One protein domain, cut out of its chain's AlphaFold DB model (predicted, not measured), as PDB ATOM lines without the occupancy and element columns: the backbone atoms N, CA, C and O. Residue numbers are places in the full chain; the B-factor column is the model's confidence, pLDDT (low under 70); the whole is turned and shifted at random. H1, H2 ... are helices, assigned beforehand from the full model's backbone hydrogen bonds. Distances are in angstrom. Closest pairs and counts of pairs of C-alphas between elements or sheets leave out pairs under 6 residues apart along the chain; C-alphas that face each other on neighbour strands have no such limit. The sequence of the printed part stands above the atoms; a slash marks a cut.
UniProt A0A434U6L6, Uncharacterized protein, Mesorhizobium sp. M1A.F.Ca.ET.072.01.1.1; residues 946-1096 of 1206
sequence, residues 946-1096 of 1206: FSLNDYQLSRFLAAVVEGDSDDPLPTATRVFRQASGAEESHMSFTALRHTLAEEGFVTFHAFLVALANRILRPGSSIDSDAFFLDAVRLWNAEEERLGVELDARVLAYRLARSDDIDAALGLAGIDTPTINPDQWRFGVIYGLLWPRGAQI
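What this domain is: This is residues 946 to 1096 of the 1206 residues of an uncharacterized protein of Mesorhizobium sp. M1A.F.Ca.ET.072.01.1.1 (UniProt A0A434U6L6). What shape do these atoms make? Two helices, H1 and H5, cross at a steep tilt; the helical hairpin H2 and H3 packs on the end of H1 on one side, and on the other side H7 packs on H5, and H8 on H6. H4 packs on H1 near its start. What are the counts and the size? The printed part has 151 residues with eight named helices, H1 to H8 in order, and no named strand: all helix. It is compact, with a radius of gyration of the C-alphas of 15.8 A, and spans 41 by 37 by 26 A.

How they stand to each other: What touches H5, the longest helix? H5, residues 1022 to 1042, touches H1, residues 946 to 962, at a steep tilt of 56 degrees, opposite ways; their closest C-alphas, Leu 957 and Leu 1029, are 5.8 A apart. H5 touches H7, residues 1060 to 1066, with residues 1023 to 1027 alone, the closest C-alphas being Ser 1024 and Ala 1064, 4.8 A. H5 and H6, residues 1048 to 1055, only just touch, with 3 pairs of C-alphas within 8 A, the closest being Trp 1035 and Leu 1051, 6.7 A. What else touches H1? With residues 959 to 961 alone it touches H2, residues 968 to 978, about perpendicular at 88 degrees, the closest C-alphas being Val 960 and Pro 970, 4.9 A. With residues 949 to 953 alone it touches H4, residues 1005 to 1015, where the C-alphas of Asn 949 and Phe 1007 are closest, 5.3 A. What lies farther out? H2 and H3, residues 981 to 998, form a hairpin at a shallow tilt of 12 degrees, with closest C-alphas Phe 976 and Ser 988, 4.9 A. H8, residues 1077 to 1088, touches H6, the closest C-alphas being Ala 1052 and Tyr 1086, 5.4 A, but H5 and H8 are apart. Are the helix backbones complete? Every O i to N i+4 pair is within hydrogen-bond range in H1 to H8.

Where its parts are: Where does H5 run? It begins at C-alpha 1022 (55.104, 9.563, 109.071) and ends at C-alpha 1042 (67.866, 18.261, 83.210), 30.1 A. Which other helices are long? H3 measures 26.1 A and H1 23.8 A from first to last C-alpha, with C-alpha 946 at (47.755, 26.022, 93.098).

The domain as a whole: How far does it reach? The two C-alphas farthest apart, Glu 983 and Gly 1043, are 48.7 A apart. Are there cuts, long links or weak places? The printed part has no cut and no long link; pLDDT is under 70 at residues 1066 to 1070 and 1075 to 1076.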
ATOM      1  N   PHE A 946      47.043  27.282  93.324       78.25
ATOM      2  CA  PHE A 946      47.755  26.022  93.098       78.25
ATOM      3  C   PHE A 946      49.253  26.145  93.385       78.25
ATOM      4  O   PHE A 946      49.803  25.277  94.059       78.25
ATOM      5  N   SER A 947      49.903  27.220  92.922       78.56
ATOM      6  CA  SER A 947      51.306  27.512  93.255       78.56
ATOM      7  C   SER A 947      51.492  27.683  94.765       78.56
ATOM      8  O   SER A 947      52.436  27.150  95.347       78.56
ATOM      9  N   LEU A 948      50.565  28.388  95.421       80.38
ATOM     10  CA  LEU A 948      50.604  28.568  96.869       80.38
ATOM     11  C   LEU A 948      50.377  27.241  97.607       80.38
ATOM     12  O   LEU A 948      51.036  26.989  98.614       80.38
ATOM     13  N   ASN A 949      49.489  26.380  97.107       84.81
ATOM     14  CA  ASN A 949      49.234  25.060  97.678       84.81
ATOM     15  C   ASN A 949      50.466  24.145  97.560       84.81
ATOM     16  O   ASN A 949      50.862  23.552  98.559       84.81
ATOM     17  N   ASP A 950      51.135  24.108  96.397       85.38
ATOM     18  CA  ASP A 950      52.406  23.379  96.206       85.38
ATOM     19  C   ASP A 950      53.442  23.783  97.264       85.38
ATOM     20  O   ASP A 950      54.031  22.931  97.936       85.38
ATOM     21  N   TYR A 951      53.599  25.092  97.480       85.31
ATOM     22  CA  TYR A 951      54.502  25.628  98.493       85.31
ATOM     23  C   TYR A 951      54.091  25.244  99.925       85.31
ATOM     24  O   TYR A 951      54.926  24.763 100.692       85.31
ATOM     25  N   GLN A 952      52.820  25.431 100.306       87.56
ATOM     26  CA  GLN A 952      52.347  25.157 101.671       87.56
ATOM     27  C   GLN A 952      52.365  23.659 102.007       87.56
ATOM     28  O   GLN A 952      52.747  23.303 103.120       87.56
ATOM     29  N   LEU A 953      52.013  22.776 101.064       90.44
ATOM     30  CA  LEU A 953      52.089  21.319 101.250       90.44
ATOM     31  C   LEU A 953      53.539  20.855 101.388       90.44
ATOM     32  O   LEU A 953      53.855  20.108 102.312       90.44
ATOM     33  N   SER A 954      54.438  21.350 100.531       90.06
ATOM     34  CA  SER A 954      55.870  21.031 100.617       90.06
ATOM     35  C   SER A 954      56.468  21.496 101.947       90.06
ATOM     36  O   SER A 954      57.229  20.767 102.584       90.06
ATOM     37  N   ARG A 955      56.079  22.692 102.407       90.31
ATOM     38  CA  ARG A 955      56.483  23.237 103.709       90.31
ATOM     39  C   ARG A 955      55.916  22.427 104.872       90.31
ATOM     40  O   ARG A 955      56.627  22.204 105.846       90.31
ATOM     41  N   PHE A 956      54.658  21.992 104.782       93.69
ATOM     42  CA  PHE A 956      54.022  21.146 105.792       93.69
ATOM     43  C   PHE A 956      54.765  19.817 105.934       93.69
ATOM     44  O   PHE A 956      55.127  19.448 107.046       93.69
ATOM     45  N   LEU A 957      55.049  19.143 104.815       93.69
ATOM     46  CA  LEU A 957      55.794  17.883 104.813       93.69
ATOM     47  C   LEU A 957      57.187  18.052 105.422       93.69
ATOM     48  O   LEU A 957      57.559  17.275 106.294       93.69
ATOM     49  N   ALA A 958      57.927  19.094 105.031       92.31
ATOM     50  CA  ALA A 958      59.237  19.379 105.615       92.31
ATOM     51  C   ALA A 958      59.148  19.603 107.135       92.31
ATOM     52  O   ALA A 958      59.901  19.000 107.890       92.31
ATOM     53  N   ALA A 959      58.182  20.403 107.598       91.06
ATOM     54  CA  ALA A 959      58.007  20.684 109.022       91.06
ATOM     55  C   ALA A 959      57.596  19.446 109.839       91.06
ATOM     56  O   ALA A 959      58.040  19.294 110.971       91.06
ATOM     57  N   VAL A 960      56.762  18.558 109.286       92.62
ATOM     58  CA  VAL A 960      56.295  17.351 109.991       92.62
ATOM     59  C   VAL A 960      57.334  16.229 109.993       92.62
ATOM     60  O   VAL A 960      57.422  15.496 110.975       92.62
ATOM     61  N   VAL A 961      58.107  16.082 108.914       92.12
ATOM     62  CA  VAL A 961      59.098  15.002 108.762       92.12
ATOM     63  C   VAL A 961      60.435  15.357 109.413       92.12
ATOM     64  O   VAL A 961      61.081  14.487 109.990       92.12
ATOM     65  N   GLU A 962      60.869  16.615 109.304       91.38
ATOM     66  CA  GLU A 962      62.191  17.064 109.768       91.38
ATOM     67  C   GLU A 962      62.143  17.793 111.118       91.38
ATOM     68  O   GLU A 962      63.188  17.970 111.744       91.38
ATOM     69  N   GLY A 963      60.953  18.229 111.549       85.62
ATOM     70  CA  GLY A 963      60.730  18.841 112.860       85.62
ATOM     71  C   GLY A 963      60.857  17.840 114.008       85.62
ATOM     72  O   GLY A 963      60.806  16.624 113.806       85.62
ATOM     73  N   ASP A 964      61.018  18.347 115.231       85.56
ATOM     74  CA  ASP A 964      61.057  17.481 116.406       85.56
ATOM     75  C   ASP A 964      59.657  16.903 116.664       85.56
ATOM     76  O   ASP A 964      58.637  17.570 116.508       85.56
ATOM     77  N   SER A 965      59.579  15.643 117.083       81.38
ATOM     78  CA  SER A 965      58.303  14.950 117.306       81.38
ATOM     79  C   SER A 965      57.426  15.593 118.389       81.38
ATOM     80  O   SER A 965      56.207  15.385 118.395       81.38
ATOM     81  N   ASP A 966      58.047  16.371 119.280       85.31
ATOM     82  CA  ASP A 966      57.399  17.131 120.348       85.31
ATOM     83  C   ASP A 966      57.013  18.559 119.921       85.31
ATOM     84  O   ASP A 966      56.331  19.256 120.678       85.31
ATOM     85  N   ASP A 967      57.380  18.990 118.707       89.19
ATOM     86  CA  ASP A 967      56.949  20.281 118.179       89.19
ATOM     87  C   ASP A 967      55.411  20.318 118.033       89.19
ATOM     88  O   ASP A 967      54.760  19.278 117.813       89.19
ATOM     89  N   PRO A 968      54.789  21.511 118.135       89.38
ATOM     90  CA  PRO A 968      53.333  21.648 118.119       89.38
ATOM     91  C   PRO A 968      52.679  21.020 116.883       89.38
ATOM     92  O   PRO A 968      51.678  20.305 117.000       89.38
ATOM     93  N   LEU A 969      53.257  21.239 115.698       92.44
ATOM     94  CA  LEU A 969      52.681  20.798 114.427       92.44
ATOM     95  C   LEU A 969      52.755  19.270 114.205       92.44
ATOM     96  O   LEU A 969      51.701  18.677 113.927       92.44
ATOM     97  N   PRO A 970      53.914  18.593 114.359       92.50
ATOM     98  CA  PRO A 970      53.985  17.128 114.361       92.50
ATOM     99  C   PRO A 970      53.043  16.485 115.391       92.50
ATOM    100  O   PRO A 970      52.341  15.513 115.084       92.50
ATOM    101  N   THR A 971      52.947  17.066 116.592       92.31
ATOM    102  CA  THR A 971      52.053  16.571 117.647       92.31
ATOM    103  C   THR A 971      50.583  16.680 117.254       92.31
ATOM    104  O   THR A 971      49.864  15.677 117.312       92.31
ATOM    105  N   ALA A 972      50.130  17.851 116.799       92.44
ATOM    106  CA  ALA A 972      48.748  18.056 116.364       92.44
ATOM    107  C   ALA A 972      48.371  17.139 115.185       92.44
ATOM    108  O   ALA A 972      47.273  16.581 115.150       92.44
ATOM    109  N   THR A 973      49.305  16.916 114.256       93.25
ATOM    110  CA  THR A 973      49.127  16.017 113.104       93.25
ATOM    111  C   THR A 973      48.903  14.569 113.544       93.25
ATOM    112  O   THR A 973      47.988  13.894 113.064       93.25
ATOM    113  N   ARG A 974      49.696  14.087 114.508       90.06
ATOM    114  CA  ARG A 974      49.548  12.744 115.086       90.06
ATOM    115  C   ARG A 974      48.224  12.575 115.834       90.06
ATOM    116  O   ARG A 974      47.577  11.545 115.662       90.06
ATOM    117  N   VAL A 975      47.810  13.570 116.623       91.31
ATOM    118  CA  VAL A 975      46.519  13.545 117.336       91.31
ATOM    119  C   VAL A 975      45.355  13.459 116.348       91.31
ATOM    120  O   VAL A 975      44.449  12.653 116.544       91.31
ATOM    121  N   PHE A 976      45.402  14.218 115.249       91.44
ATOM    122  CA  PHE A 976      44.388  14.123 114.198       91.44
ATOM    123  C   PHE A 976      44.327  12.725 113.563       91.44
ATOM    124  O   PHE A 976      43.240  12.172 113.425       91.44
ATOM    125  N   ARG A 977      45.473  12.111 113.242       88.00
ATOM    126  CA  ARG A 977      45.526  10.756 112.655       88.00
ATOM    127  C   ARG A 977      45.006   9.651 113.578       88.00
ATOM    128  O   ARG A 977      44.569   8.614 113.090       88.00
ATOM    129  N   GLN A 978      45.076   9.853 114.893       87.81
ATOM    130  CA  GLN A 978      44.598   8.894 115.897       87.81
ATOM    131  C   GLN A 978      43.120   9.084 116.261       87.81
ATOM    132  O   GLN A 978      42.552   8.213 116.921       87.81
ATOM    133  N   ALA A 979      42.501  10.189 115.834       86.50
ATOM    134  CA  ALA A 979      41.116  10.502 116.144       86.50
ATOM    135  C   ALA A 979      40.145   9.478 115.534       86.50
ATOM    136  O   ALA A 979      40.312   9.017 114.403       86.50
ATOM    137  N   SER A 980      39.095   9.145 116.283       83.00
ATOM    138  CA  SER A 980      38.121   8.121 115.927       83.00
ATOM    139  C   SER A 980      36.688   8.661 115.948       83.00
ATOM    140  O   SER A 980      36.199   9.232 116.917       83.00
ATOM    141  N   GLY A 981      35.970   8.472 114.839       79.25
ATOM    142  CA  GLY A 981      34.617   9.009 114.673       79.25
ATOM    143  C   GLY A 981      34.582  10.500 114.312       79.25
ATOM    144  O   GLY A 981      35.601  11.190 114.289       79.25
ATOM    145  N   ALA A 982      33.389  10.993 113.965       73.62
ATOM    146  CA  ALA A 982      33.217  12.315 113.357       73.62
ATOM    147  C   ALA A 982      33.514  13.483 114.316       73.62
ATOM    148  O   ALA A 982      34.135  14.461 113.909       73.62
ATOM    149  N   GLU A 983      33.096  13.378 115.580       78.31
ATOM    150  CA  GLU A 983      33.239  14.451 116.573       78.31
ATOM    151  C   GLU A 983      34.707  14.665 116.972       78.31
ATOM    152  O   GLU A 983      35.221  15.779 116.868       78.31
ATOM    153  N   GLU A 984      35.414  13.586 117.326       84.75
ATOM    154  CA  GLU A 984      36.838  13.632 117.679       84.75
ATOM    155  C   GLU A 984      37.691  14.108 116.495       84.75
ATOM    156  O   GLU A 984      38.543  14.983 116.656       84.75
ATOM    157  N   SER A 985      37.415  13.609 115.282       83.94
ATOM    158  CA  SER A 985      38.122  14.046 114.070       83.94
ATOM    159  C   SER A 985      37.922  15.539 113.806       83.94
ATOM    160  O   SER A 985      38.876  16.237 113.469       83.94
ATOM    161  N   HIS A 986      36.702  16.056 113.991       83.19
ATOM    162  CA  HIS A 986      36.405  17.474 113.802       83.19
ATOM    163  C   HIS A 986      37.124  18.361 114.829       83.19
ATOM    164  O   HIS A 986      37.716  19.383 114.463       83.19
ATOM    165  N   MET A 987      37.124  17.960 116.103       84.94
ATOM    166  CA  MET A 987      37.841  18.668 117.165       84.94
ATOM    167  C   MET A 987      39.352  18.689 116.911       84.94
ATOM    168  O   MET A 987      39.963  19.759 116.920       84.94
ATOM    169  N   SER A 988      39.948  17.531 116.620       90.50
ATOM    170  CA  SER A 988      41.386  17.408 116.365       90.50
ATOM    171  C   SER A 988      41.817  18.149 115.098       90.50
ATOM    172  O   SER A 988      42.864  18.795 115.093       90.50
ATOM    173  N   PHE A 989      40.996  18.147 114.041       89.25
ATOM    174  CA  PHE A 989      41.272  18.940 112.838       89.25
ATOM    175  C   PHE A 989      41.211  20.445 113.120       89.25
ATOM    176  O   PHE A 989      42.032  21.208 112.618       89.25
ATOM    177  N   THR A 990      40.266  20.882 113.955       87.75
ATOM    178  CA  THR A 990      40.170  22.286 114.380       87.75
ATOM    179  C   THR A 990      41.415  22.708 115.165       87.75
ATOM    180  O   THR A 990      41.982  23.763 114.884       87.75
ATOM    181  N   ALA A 991      41.906  21.864 116.077       89.75
ATOM    182  CA  ALA A 991      43.154  22.109 116.804       89.75
ATOM    183  C   ALA A 991      44.380  22.167 115.870       89.75
ATOM    184  O   ALA A 991      45.215  23.066 115.991       89.75
ATOM    185  N   LEU A 992      44.458  21.267 114.882       93.06
ATOM    186  CA  LEU A 992      45.507  21.289 113.862       93.06
ATOM    187  C   LEU A 992      45.472  22.583 113.036       93.06
ATOM    188  O   LEU A 992      46.516  23.180 112.794       93.06
ATOM    189  N   ARG A 993      44.284  23.064 112.651       90.81
ATOM    190  CA  ARG A 993      44.126  24.347 111.943       90.81
ATOM    191  C   ARG A 993      44.633  25.533 112.760       90.81
ATOM    192  O   ARG A 993      45.267  26.416 112.188       90.81
ATOM    193  N   HIS A 994      44.373  25.552 114.067       87.69
ATOM    194  CA  HIS A 994      44.919  26.578 114.957       87.69
ATOM    195  C   HIS A 994      46.448  26.517 115.013       87.69
ATOM    196  O   HIS A 994      47.097  27.535 114.800       87.69
ATOM    197  N   THR A 995      47.007  25.318 115.178       92.12
ATOM    198  CA  THR A 995      48.464  25.103 115.219       92.12
ATOM    199  C   THR A 995      49.136  25.542 113.914       92.12
ATOM    200  O   THR A 995      50.136  26.249 113.928       92.12
ATOM    201  N   LEU A 996      48.553  25.196 112.760       90.00
ATOM    202  CA  LEU A 996      49.024  25.655 111.449       90.00
ATOM    203  C   LEU A 996      49.082  27.188 111.369       90.00
ATOM    204  O   LEU A 996      50.059  27.743 110.868       90.00
ATOM    205  N   ALA A 997      48.050  27.879 111.858       82.81
ATOM    206  CA  ALA A 997      48.020  29.338 111.857       82.81
ATOM    207  C   ALA A 997      49.089  29.948 112.784       82.81
ATOM    208  O   ALA A 997      49.717  30.936 112.402       82.81
ATOM    209  N   GLU A 998      49.322  29.352 113.957       82.88
ATOM    210  CA  GLU A 998      50.363  29.766 114.914       82.88
ATOM    211  C   GLU A 998      51.778  29.592 114.339       82.88
ATOM    212  O   GLU A 998      52.603  30.494 114.457       82.88
ATOM    213  N   GLU A 999      52.018  28.506 113.601       82.62
ATOM    214  CA  GLU A 999      53.271  28.228 112.876       82.62
ATOM    215  C   GLU A 999      53.402  29.027 111.557       82.62
ATOM    216  O   GLU A 999      54.288  28.797 110.729       82.62
ATOM    217  N   GLY A1000      52.496  29.975 111.296       75.19
ATOM    218  CA  GLY A1000      52.568  30.887 110.154       75.19
ATOM    219  C   GLY A1000      52.192  30.273 108.800       75.19
ATOM    220  O   GLY A1000      52.630  30.784 107.762       75.19
ATOM    221  N   PHE A1001      51.424  29.178 108.770       83.88
ATOM    222  CA  PHE A1001      50.810  28.666 107.536       83.88
ATOM    223  C   PHE A1001      49.628  29.549 107.119       83.88
ATOM    224  O   PHE A1001      48.971  30.192 107.940       83.88
ATOM    225  N   VAL A1002      49.324  29.574 105.819       76.06
ATOM    226  CA  VAL A1002      48.104  30.228 105.323       76.06
ATOM    227  C   VAL A1002      46.991  29.192 105.261       76.06
ATOM    228  O   VAL A1002      46.972  28.344 104.378       76.06
ATOM    229  N   THR A1003      46.040  29.256 106.189       82.44
ATOM    230  CA  THR A1003      44.926  28.298 106.274       82.44
ATOM    231  C   THR A1003      43.763  28.684 105.349       82.44
ATOM    232  O   THR A1003      42.634  28.861 105.814       82.44
ATOM    233  N   PHE A1004      44.038  28.876 104.055       81.56
ATOM    234  CA  PHE A1004      42.996  29.067 103.039       81.56
ATOM    235  C   PHE A1004      42.355  27.726 102.664       81.56
ATOM    236  O   PHE A1004      42.938  26.664 102.895       81.56
ATOM    237  N   HIS A1005      41.144  27.775 102.105       82.69
ATOM    238  CA  HIS A1005      40.313  26.593 101.863       82.69
ATOM    239  C   HIS A1005      41.035  25.527 101.033       82.69
ATOM    240  O   HIS A1005      41.190  24.398 101.489       82.69
ATOM    241  N   ALA A1006      41.585  25.906  99.877       81.56
ATOM    242  CA  ALA A1006      42.258  24.977  98.970       81.56
ATOM    243  C   ALA A1006      43.429  24.211  99.616       81.56
ATOM    244  O   ALA A1006      43.569  23.007  99.400       81.56
ATOM    245  N   PHE A1007      44.239  24.875 100.449       87.12
ATOM    246  CA  PHE A1007      45.321  24.215 101.182       87.12
ATOM    247  C   PHE A1007      44.787  23.208 102.204       87.12
ATOM    248  O   PHE A1007      45.258  22.075 102.249       87.12
ATOM    249  N   LEU A1008      43.778  23.581 102.996       87.38
ATOM    250  CA  LEU A1008      43.217  22.697 104.023       87.38
ATOM    251  C   LEU A1008      42.551  21.455 103.422       87.38
ATOM    252  O   LEU A1008      42.716  20.357 103.955       87.38
ATOM    253  N   VAL A1009      41.826  21.616 102.313       84.44
ATOM    254  CA  VAL A1009      41.165  20.502 101.622       84.44
ATOM    255  C   VAL A1009      42.206  19.579 100.971       84.44
ATOM    256  O   VAL A1009      42.098  18.356 101.098       84.44
ATOM    257  N   ALA A1010      43.248  20.127 100.335       85.69
ATOM    258  CA  ALA A1010      44.333  19.325  99.771       85.69
ATOM    259  C   ALA A1010      45.130  18.584 100.858       85.69
ATOM    260  O   ALA A1010      45.405  17.391 100.711       85.69
ATOM    261  N   LEU A1011      45.432  19.252 101.975       89.81
ATOM    262  CA  LEU A1011      46.106  18.665 103.131       89.81
ATOM    263  C   LEU A1011      45.304  17.484 103.699       89.81
ATOM    264  O   LEU A1011      45.856  16.397 103.871       89.81
ATOM    265  N   ALA A1012      44.000  17.671 103.929       85.69
ATOM    266  CA  ALA A1012      43.119  16.640 104.472       85.69
ATOM    267  C   ALA A1012      42.978  15.422 103.540       85.69
ATOM    268  O   ALA A1012      43.054  14.283 103.997       85.69
ATOM    269  N   ASN A1013      42.802  15.652 102.235       81.56
ATOM    270  CA  ASN A1013      42.506  14.580 101.282       81.56
ATOM    271  C   ASN A1013      43.748  13.853 100.745       81.56
ATOM    272  O   ASN A1013      43.640  12.691 100.351       81.56
ATOM    273  N   ARG A1014      44.922  14.501 100.717       83.25
ATOM    274  CA  ARG A1014      46.151  13.920 100.140       83.25
ATOM    275  C   ARG A1014      47.117  13.402 101.191       83.25
ATOM    276  O   ARG A1014      47.542  12.254 101.101       83.25
ATOM    277  N   ILE A1015      47.445  14.241 102.171       87.94
ATOM    278  CA  ILE A1015      48.509  13.971 103.148       87.94
ATOM    279  C   ILE A1015      47.928  13.358 104.424       87.94
ATOM    280  O   ILE A1015      48.457  12.383 104.946       87.94
ATOM    281  N   LEU A1016      46.801  13.884 104.914       88.06
ATOM    282  CA  LEU A1016      46.170  13.447 106.165       88.06
ATOM    283  C   LEU A1016      45.028  12.446 105.957       88.06
ATOM    284  O   LEU A1016      44.164  12.287 106.821       88.06
ATOM    285  N   ARG A1017      45.025  11.748 104.817       80.50
ATOM    286  CA  ARG A1017      44.036  10.708 104.513       80.50
ATOM    287  C   ARG A1017      44.006   9.630 105.605       80.50
ATOM    288  O   ARG A1017      45.049   9.348 106.211       80.50
ATOM    289  N   PRO A1018      42.860   8.956 105.812       74.62
ATOM    290  CA  PRO A1018      42.808   7.768 106.654       74.62
ATOM    291  C   PRO A1018      43.885   6.760 106.237       74.62
ATOM    292  O   PRO A1018      44.019   6.437 105.053       74.62
ATOM    293  N   GLY A1019      44.673   6.311 107.216       74.88
ATOM    294  CA  GLY A1019      45.806   5.411 106.999       74.88
ATOM    295  C   GLY A1019      47.138   6.086 106.644       74.88
ATOM    296  O   GLY A1019      48.120   5.387 106.437       74.88
ATOM    297  N   SER A1020      47.214   7.419 106.586       83.00
ATOM    298  CA  SER A1020      48.498   8.126 106.453       83.00
ATOM    299  C   SER A1020      49.387   7.971 107.698       83.00
ATOM    300  O   SER A1020      48.900   7.861 108.826       83.00
ATOM    301  N   SER A1021      50.701   7.982 107.486       84.69
ATOM    302  CA  SER A1021      51.743   7.801 108.503       84.69
ATOM    303  C   SER A1021      52.925   8.751 108.274       84.69
ATOM    304  O   SER A1021      53.023   9.401 107.231       84.69
ATOM    305  N   ILE A1022      53.854   8.805 109.234       85.31
ATOM    306  CA  ILE A1022      55.104   9.563 109.071       85.31
ATOM    307  C   ILE A1022      55.958   9.024 107.910       85.31
ATOM    308  O   ILE A1022      56.574   9.807 107.197       85.31
ATOM    309  N   ASP A1023      55.918   7.712 107.654       85.12
ATOM    310  CA  ASP A1023      56.622   7.094 106.523       85.12
ATOM    311  C   ASP A1023      56.019   7.543 105.187       85.12
ATOM    312  O   ASP A1023      56.744   7.826 104.235       85.12
ATOM    313  N   SER A1024      54.687   7.677 105.123       86.19
ATOM    314  CA  SER A1024      54.035   8.241 103.939       86.19
ATOM    315  C   SER A1024      54.405   9.710 103.723       86.19
ATOM    316  O   SER A1024      54.643  10.104 102.584       86.19
ATOM    317  N   ASP A1025      54.532  10.504 104.792       89.38
ATOM    318  CA  ASP A1025      54.953  11.908 104.693       89.38
ATOM    319  C   ASP A1025      56.397  12.030 104.189       89.38
ATOM    320  O   ASP A1025      56.672  12.834 103.296       89.38
ATOM    321  N   ALA A1026      57.304  11.201 104.715       89.88
ATOM    322  CA  ALA A1026      58.702  11.156 104.293       89.88
ATOM    323  C   ALA A1026      58.827  10.777 102.810       89.88
ATOM    324  O   ALA A1026      59.503  11.473 102.052       89.88
ATOM    325  N   PHE A1027      58.086   9.756 102.366       89.56
ATOM    326  CA  PHE A1027      58.024   9.378 100.955       89.56
ATOM    327  C   PHE A1027      57.579  10.548 100.059       89.56
ATOM    328  O   PHE A1027      58.174  10.787  99.005       89.56
ATOM    329  N   PHE A1028      56.553  11.311 100.461       88.56
ATOM    330  CA  PHE A1028      56.103  12.470  99.682       88.56
ATOM    331  C   PHE A1028      57.122  13.609  99.666       88.56
ATOM    332  O   PHE A1028      57.314  14.229  98.618       88.56
ATOM    333  N   LEU A1029      57.788  13.880 100.791       92.00
ATOM    334  CA  LEU A1029      58.839  14.894 100.857       92.00
ATOM    335  C   LEU A1029      59.997  14.552  99.908       92.00
ATOM    336  O   LEU A1029      60.438  15.408  99.135       92.00
ATOM    337  N   ASP A1030      60.444  13.296  99.919       91.62
ATOM    338  CA  ASP A1030      61.518  12.809  99.052       91.62
ATOM    339  C   ASP A1030      61.117  12.844  97.575       91.62
ATOM    340  O   ASP A1030      61.904  13.281  96.731       91.62
ATOM    341  N   ALA A1031      59.873  12.481  97.250       90.50
ATOM    342  CA  ALA A1031      59.339  12.575  95.894       90.50
ATOM    343  C   ALA A1031      59.360  14.019  95.356       90.50
ATOM    344  O   ALA A1031      59.789  14.254  94.223       90.50
ATOM    345  N   VAL A1032      58.938  14.999  96.165       90.12
ATOM    346  CA  VAL A1032      58.940  16.424  95.784       90.12
ATOM    347  C   VAL A1032      60.368  16.948  95.605       90.12
ATOM    348  O   VAL A1032      60.648  17.677  94.649       90.12
ATOM    349  N   ARG A1033      61.296  16.560  96.488       92.44
ATOM    350  CA  ARG A1033      62.714  16.945  96.395       92.44
ATOM    351  C   ARG A1033      63.395  16.356  95.168       92.44
ATOM    352  O   ARG A1033      64.082  17.091  94.461       92.44
ATOM    353  N   LEU A1034      63.166  15.072  94.895       91.94
ATOM    354  CA  LEU A1034      63.664  14.403  93.696       91.94
ATOM    355  C   LEU A1034      63.174  15.116  92.434       91.94
ATOM    356  O   LEU A1034      63.966  15.382  91.537       91.94
ATOM    357  N   TRP A1035      61.887  15.469  92.383       91.44
ATOM    358  CA  TRP A1035      61.317  16.192  91.250       91.44
ATOM    359  C   TRP A1035      62.044  17.523  91.010       91.44
ATOM    360  O   TRP A1035      62.528  17.760  89.904       91.44
ATOM    361  N   ASN A1036      62.198  18.357  92.044       90.19
ATOM    362  CA  ASN A1036      62.886  19.649  91.917       90.19
ATOM    363  C   ASN A1036      64.343  19.496  91.447       90.19
ATOM    364  O   ASN A1036      64.783  20.229  90.560       90.19
ATOM    365  N   ALA A1037      65.074  18.539  92.023       92.69
ATOM    366  CA  ALA A1037      66.474  18.294  91.688       92.69
ATOM    367  C   ALA A1037      66.649  17.833  90.233       92.69
ATOM    368  O   ALA A1037      67.558  18.288  89.540       92.69
ATOM    369  N   GLU A1038      65.765  16.961  89.744       93.06
ATOM    370  CA  GLU A1038      65.832  16.457  88.372       93.06
ATOM    371  C   GLU A1038      65.418  17.515  87.341       93.06
ATOM    372  O   GLU A1038      66.059  17.618  86.297       93.06
ATOM    373  N   GLU A1039      64.430  18.368  87.628       91.62
ATOM    374  CA  GLU A1039      64.096  19.500  86.746       91.62
ATOM    375  C   GLU A1039      65.239  20.514  86.630       91.62
ATOM    376  O   GLU A1039      65.450  21.104  85.568       91.62
ATOM    377  N   GLU A1040      65.967  20.766  87.720       91.38
ATOM    378  CA  GLU A1040      67.132  21.657  87.710       91.38
ATOM    379  C   GLU A1040      68.295  21.037  86.934       91.38
ATOM    380  O   GLU A1040      68.876  21.684  86.066       91.38
ATOM    381  N   ARG A1041      68.580  19.755  87.181       92.75
ATOM    382  CA  ARG A1041      69.667  19.024  86.523       92.75
ATOM    383  C   ARG A1041      69.441  18.831  85.024       92.75
ATOM    384  O   ARG A1041      70.398  18.889  84.255       92.75
ATOM    385  N   LEU A1042      68.206  18.546  84.608       92.50
ATOM    386  CA  LEU A1042      67.866  18.261  83.210       92.50
ATOM    387  C   LEU A1042      67.567  19.521  82.389       92.50
ATOM    388  O   LEU A1042      67.548  19.447  81.162       92.50
ATOM    389  N   GLY A1043      67.331  20.669  83.031       90.81
ATOM    390  CA  GLY A1043      67.063  21.920  82.323       90.81
ATOM    391  C   GLY A1043      65.714  21.944  81.588       90.81
ATOM    392  O   GLY A1043      65.586  22.655  80.587       90.81
ATOM    393  N   VAL A1044      64.726  21.170  82.056       91.88
ATOM    394  CA  VAL A1044      63.364  21.051  81.498       91.88
ATOM    395  C   VAL A1044      62.339  20.855  82.619       91.88
ATOM    396  O   VAL A1044      62.675  20.331  83.677       91.88
ATOM    397  N   GLU A1045      61.086  21.250  82.390       91.00
ATOM    398  CA  GLU A1045      59.972  20.885  83.282       91.00
ATOM    399  C   GLU A1045      59.513  19.442  83.033       91.00
ATOM    400  O   GLU A1045      59.391  19.019  81.877       91.00
ATOM    401  N   LEU A1046      59.225  18.709  84.113       88.50
ATOM    402  CA  LEU A1046      58.801  17.310  84.083       88.50
ATOM    403  C   LEU A1046      57.316  17.165  84.445       88.50
ATOM    404  O   LEU A1046      56.762  17.900  85.259       88.50
ATOM    405  N   ASP A1047      56.660  16.172  83.845       81.62
ATOM    406  CA  ASP A1047      55.275  15.802  84.156       81.62
ATOM    407  C   ASP A1047      55.233  14.824  85.345       81.62
ATOM    408  O   ASP A1047      56.087  13.941  85.468       81.62
ATOM    409  N   ALA A1048      54.191  14.917  86.181       81.81
ATOM    410  CA  ALA A1048      53.977  14.029  87.328       81.81
ATOM    411  C   ALA A1048      54.020  12.532  86.963       81.81
ATOM    412  O   ALA A1048      54.387  11.710  87.798       81.81
ATOM    413  N   ARG A1049      53.669  12.156  85.724       80.44
ATOM    414  CA  ARG A1049      53.742  10.772  85.223       80.44
ATOM    415  C   ARG A1049      55.172  10.245  85.161       80.44
ATOM    416  O   ARG A1049      55.380   9.067  85.432       80.44
ATOM    417  N   VAL A1050      56.146  11.093  84.825       83.31
ATOM    418  CA  VAL A1050      57.566  10.707  84.778       83.31
ATOM    419  C   VAL A1050      58.030  10.338  86.185       83.31
ATOM    420  O   VAL A1050      58.569   9.253  86.405       83.31
ATOM    421  N   LEU A1051      57.707  11.186  87.164       86.56
ATOM    422  CA  LEU A1051      58.033  10.943  88.567       86.56
ATOM    423  C   LEU A1051      57.280   9.738  89.137       86.56
ATOM    424  O   LEU A1051      57.899   8.861  89.732       86.56
ATOM    425  N   ALA A1052      55.965   9.653  88.921       85.19
ATOM    426  CA  ALA A1052      55.150   8.540  89.400       85.19
ATOM    427  C   ALA A1052      55.649   7.199  88.856       85.19
ATOM    428  O   ALA A1052      55.688   6.216  89.590       85.19
ATOM    429  N   TYR A1053      56.075   7.162  87.592       82.25
ATOM    430  CA  TYR A1053      56.665   5.965  87.011       82.25
ATOM    431  C   TYR A1053      57.992   5.594  87.676       82.25
ATOM    432  O   TYR A1053      58.183   4.439  88.058       82.25
ATOM    433  N   ARG A1054      58.900   6.561  87.848       84.94
ATOM    434  CA  ARG A1054      60.193   6.308  88.487       84.94
ATOM    435  C   ARG A1054      60.028   5.783  89.915       84.94
ATOM    436  O   ARG A1054      60.717   4.840  90.293       84.94
ATOM    437  N   LEU A1055      59.106   6.373  90.672       86.25
ATOM    438  CA  LEU A1055      58.828   6.013  92.062       86.25
ATOM    439  C   LEU A1055      58.081   4.677  92.194       86.25
ATOM    440  O   LEU A1055      58.325   3.951  93.152       86.25
ATOM    441  N   ALA A1056      57.237   4.302  91.227       84.62
ATOM    442  CA  ALA A1056      56.488   3.038  91.245       84.62
ATOM    443  C   ALA A1056      57.369   1.777  91.199       84.62
ATOM    444  O   ALA A1056      56.871   0.677  91.426       84.62
ATOM    445  N   ARG A1057      58.665   1.929  90.901       81.44
ATOM    446  CA  ARG A1057      59.656   0.844  90.879       81.44
ATOM    447  C   ARG A1057      60.351   0.623  92.222       81.44
ATOM    448  O   ARG A1057      61.160  -0.295  92.323       81.44
ATOM    449  N   SER A1058      60.079   1.479  93.205       80.06
ATOM    450  CA  SER A1058      60.498   1.268  94.586       80.06
ATOM    451  C   SER A1058      59.366   0.630  95.388       80.06
ATOM    452  O   SER A1058      58.199   0.990  95.220       80.06
ATOM    453  N   ASP A1059      59.719  -0.274  96.299       77.75
ATOM    454  CA  ASP A1059      58.778  -0.875  97.249       77.75
ATOM    455  C   ASP A1059      58.498   0.057  98.452       77.75
ATOM    456  O   ASP A1059      57.697  -0.277  99.323       77.75
ATOM    457  N   ASP A1060      59.116   1.244  98.508       78.50
ATOM    458  CA  ASP A1060      58.971   2.200  99.622       78.50
ATOM    459  C   ASP A1060      57.512   2.623  99.854       78.50
ATOM    460  O   ASP A1060      57.064   2.759 100.994       78.50
ATOM    461  N   ILE A1061      56.737   2.781  98.774       77.19
ATOM    462  CA  ILE A1061      55.313   3.128  98.865       77.19
ATOM    463  C   ILE A1061      54.495   1.996  99.503       77.19
ATOM    464  O   ILE A1061      53.517   2.263 100.200       77.19
ATOM    465  N   ASP A1062      54.904   0.739  99.327       78.25
ATOM    466  CA  ASP A1062      54.226  -0.413  99.923       78.25
ATOM    467  C   ASP A1062      54.474  -0.466 101.427       78.25
ATOM    468  O   ASP A1062      53.560  -0.760 102.192       78.25
ATOM    469  N   ALA A1063      55.689  -0.127 101.867       72.75
ATOM    470  CA  ALA A1063      55.989   0.028 103.285       72.75
ATOM    471  C   ALA A1063      55.157   1.166 103.902       72.75
ATOM    472  O   ALA A1063      54.563   0.992 104.969       72.75
ATOM    473  N   ALA A1064      55.037   2.294 103.193       72.81
ATOM    474  CA  ALA A1064      54.243   3.438 103.631       72.81
ATOM    475  C   ALA A1064      52.730   3.135 103.701       72.81
ATOM    476  O   ALA A1064      52.055   3.589 104.626       72.81
ATOM    477  N   LEU A1065      52.188   2.362 102.751       71.25
ATOM    478  CA  LEU A1065      50.758   2.024 102.668       71.25
ATOM    479  C   LEU A1065      50.372   0.750 103.434       71.25
ATOM    480  O   LEU A1065      49.221   0.617 103.849       71.25
ATOM    481  N   GLY A1066      51.305  -0.168 103.681       64.31
ATOM    482  CA  GLY A1066      51.045  -1.411 104.412       64.31
ATOM    483  C   GLY A1066      50.594  -1.163 105.855       64.31
ATOM    484  O   GLY A1066      49.705  -1.847 106.362       64.31
ATOM    485  N   LEU A1067      51.113  -0.111 106.497       60.78
ATOM    486  CA  LEU A1067      50.667   0.344 107.824       60.78
ATOM    487  C   LEU A1067      49.212   0.852 107.831       60.78
ATOM    488  O   LEU A1067      48.562   0.845 108.876       60.78
ATOM    489  N   ALA A1068      48.685   1.245 106.667       56.22
ATOM    490  CA  ALA A1068      47.305   1.681 106.460       56.22
ATOM    491  C   ALA A1068      46.315   0.518 106.261       56.22
ATOM    492  O   ALA A1068      45.119   0.763 106.094       56.22
ATOM    493  N   GLY A1069      46.798  -0.730 106.215       58.75
ATOM    494  CA  GLY A1069      45.992  -1.901 105.856       58.75
ATOM    495  C   GLY A1069      45.598  -1.942 104.376       58.75
ATOM    496  O   GLY A1069      44.583  -2.546 104.030       58.75
ATOM    497  N   ILE A1070      46.358  -1.262 103.510       67.75
ATOM    498  CA  ILE A1070      46.161  -1.285 102.060       67.75
ATOM    499  C   ILE A1070      47.218  -2.206 101.464       67.75
ATOM    500  O   ILE A1070      48.372  -1.816 101.310       67.75
ATOM    501  N   ASP A1071      46.803  -3.423 101.128       71.56
ATOM    502  CA  ASP A1071      47.694  -4.413 100.533       71.56
ATOM    503  C   ASP A1071      47.914  -4.124  99.045       71.56
ATOM    504  O   ASP A1071      46.960  -3.975  98.269       71.56
ATOM    505  N   THR A1072      49.182  -4.097  98.633       72.75
ATOM    506  CA  THR A1072      49.554  -4.056  97.218       72.75
ATOM    507  C   THR A1072      48.966  -5.281  96.510       72.75
ATOM    508  O   THR A1072      49.161  -6.413  96.968       72.75
ATOM    509  N   PRO A1073      48.242  -5.104  95.390       73.94
ATOM    510  CA  PRO A1073      47.668  -6.227  94.669       73.94
ATOM    511  C   PRO A1073      48.764  -7.156  94.142       73.94
ATOM    512  O   PRO A1073      49.819  -6.724  93.683       73.94
ATOM    513  N   THR A1074      48.479  -8.459  94.149       70.56
ATOM    514  CA  THR A1074      49.399  -9.491  93.644       70.56
ATOM    515  C   THR A1074      49.557  -9.467  92.124       70.56
ATOM    516  O   THR A1074      50.540  -9.986  91.599       70.56
ATOM    517  N   ILE A1075      48.600  -8.868  91.406       66.81
ATOM    518  CA  ILE A1075      48.618  -8.708  89.951       66.81
ATOM    519  C   ILE A1075      48.913  -7.248  89.614       66.81
ATOM    520  O   ILE A1075      48.212  -6.351  90.076       66.81
ATOM    521  N   ASN A1076      49.916  -7.036  88.758       69.00
ATOM    522  CA  ASN A1076      50.377  -5.728  88.283       69.00
ATOM    523  C   ASN A1076      50.660  -4.709  89.415       69.00
ATOM    524  O   ASN A1076      50.125  -3.596  89.375       69.00
ATOM    525  N   PRO A1077      51.511  -5.045  90.407       75.12
ATOM    526  CA  PRO A1077      51.801  -4.163  91.542       75.12
ATOM    527  C   PRO A1077      52.338  -2.794  91.096       75.12
ATOM    528  O   PRO A1077      51.841  -1.767  91.548       75.12
ATOM    529  N   ASP A1078      53.252  -2.753  90.122       74.19
ATOM    530  CA  ASP A1078      53.815  -1.502  89.586       74.19
ATOM    531  C   ASP A1078      52.746  -0.590  88.962       74.19
ATOM    532  O   ASP A1078      52.798   0.634  89.088       74.19
ATOM    533  N   GLN A1079      51.737  -1.185  88.319       73.50
ATOM    534  CA  GLN A1079      50.619  -0.463  87.712       73.50
ATOM    535  C   GLN A1079      49.760   0.214  88.784       73.50
ATOM    536  O   GLN A1079      49.363   1.375  88.655       73.50
ATOM    537  N   TRP A1080      49.489  -0.521  89.861       77.38
ATOM    538  CA  TRP A1080      48.758  -0.005  91.005       77.38
ATOM    539  C   TRP A1080      49.546   1.101  91.714       77.38
ATOM    540  O   TRP A1080      48.996   2.183  91.924       77.38
ATOM    541  N   ARG A1081      50.845   0.890  91.978       82.88
ATOM    542  CA  ARG A1081      51.738   1.893  92.585       82.88
ATOM    543  C   ARG A1081      51.761   3.180  91.775       82.88
ATOM    544  O   ARG A1081      51.550   4.251  92.335       82.88
ATOM    545  N   PHE A1082      51.928   3.081  90.455       82.56
ATOM    546  CA  PHE A1082      51.870   4.236  89.561       82.56
ATOM    547  C   PHE A1082      50.561   5.018  89.724       82.56
ATOM    548  O   PHE A1082      50.587   6.236  89.895       82.56
ATOM    549  N   GLY A1083      49.415   4.327  89.698       77.81
ATOM    550  CA  GLY A1083      48.102   4.953  89.849       77.81
ATOM    551  C   GLY A1083      47.914   5.637  91.206       77.81
ATOM    552  O   GLY A1083      47.384   6.748  91.261       77.81
ATOM    553  N   VAL A1084      48.382   5.004  92.283       79.31
ATOM    554  CA  VAL A1084      48.322   5.552  93.643       79.31
ATOM    555  C   VAL A1084      49.222   6.778  93.780       79.31
ATOM    556  O   VAL A1084      48.747   7.825  94.214       79.31
ATOM    557  N   ILE A1085      50.485   6.687  93.356       84.50
ATOM    558  CA  ILE A1085      51.440   7.799  93.424       84.50
ATOM    559  C   ILE A1085      50.928   8.973  92.583       84.50
ATOM    560  O   ILE A1085      50.826  10.087  93.088       84.50
ATOM    561  N   TYR A1086      50.517   8.732  91.335       82.31
ATOM    562  CA  TYR A1086      50.000   9.781  90.452       82.31
ATOM    563  C   TYR A1086      48.737  10.464  91.001       82.31
ATOM    564  O   TYR A1086      48.570  11.667  90.820       82.31
ATOM    565  N   GLY A1087      47.852   9.720  91.673       77.69
ATOM    566  CA  GLY A1087      46.648  10.278  92.299       77.69
ATOM    567  C   GLY A1087      46.919  11.100  93.567       77.69
ATOM    568  O   GLY A1087      46.108  11.954  93.924       77.69
ATOM    569  N   LEU A1088      48.044  10.850  94.245       78.81
ATOM    570  CA  LEU A1088      48.442  11.562  95.464       78.81
ATOM    571  C   LEU A1088      49.292  12.797  95.152       78.81
ATOM    572  O   LEU A1088      49.101  13.839  95.787       78.81
ATOM    573  N   LEU A1089      50.147  12.721  94.128       83.62
ATOM    574  CA  LEU A1089      50.863  13.879  93.598       83.62
ATOM    575  C   LEU A1089      49.875  14.964  93.138       83.62
ATOM    576  O   LEU A1089      48.823  14.690  92.553       83.62
ATOM    577  N   TRP A1090      50.203  16.217  93.433       82.69
ATOM    578  CA  TRP A1090      49.435  17.394  93.022       82.69
ATOM    579  C   TRP A1090      50.074  18.046  91.783       82.69
ATOM    580  O   TRP A1090      51.243  17.785  91.479       82.69
ATOM    581  N   PRO A1091      49.314  18.834  91.001       77.69
ATOM    582  CA  PRO A1091      49.824  19.396  89.753       77.69
ATOM    583  C   PRO A1091      50.922  20.438  90.021       77.69
ATOM    584  O   PRO A1091      50.847  21.184  90.996       77.69
ATOM    585  N   ARG A1092      51.931  20.504  89.138       82.75
ATOM    586  CA  ARG A1092      53.079  21.432  89.210       82.75
ATOM    587  C   ARG A1092      53.436  21.996  87.824       82.75
ATOM    588  O   ARG A1092      52.815  21.639  86.819       82.75
ATOM    589  N   GLY A1093      54.405  22.912  87.777       84.19
ATOM    590  CA  GLY A1093      54.967  23.465  86.537       84.19
ATOM    591  C   GLY A1093      54.004  24.347  85.730       84.19
ATOM    592  O   GLY A1093      53.112  25.009  86.275       84.19
ATOM    593  N   ALA A1094      54.171  24.352  84.404       83.25
ATOM    594  CA  ALA A1094      53.341  25.121  83.475       83.25
ATOM    595  C   ALA A1094      51.831  24.917  83.683       83.25
ATOM    596  O   ALA A1094      51.049  25.856  83.550       83.25
ATOM    597  N   GLN A1095      51.397  23.709  84.046       77.69
ATOM    598  CA  GLN A1095      49.977  23.392  84.148       77.69
ATOM    599  C   GLN A1095      49.257  24.218  85.226       77.69
ATOM    600  O   GLN A1095      48.150  24.705  84.973       77.69
ATOM    601  N   ILE A1096      49.886  24.409  86.392       80.00
ATOM    602  CA  ILE A1096      49.315  25.222  87.471       80.00
ATOM    603  C   ILE A1096      49.449  26.708  87.180       80.00
ATOM    604  O   ILE A1096      48.456  27.421  87.303       80.00
TER     605      ILE A1096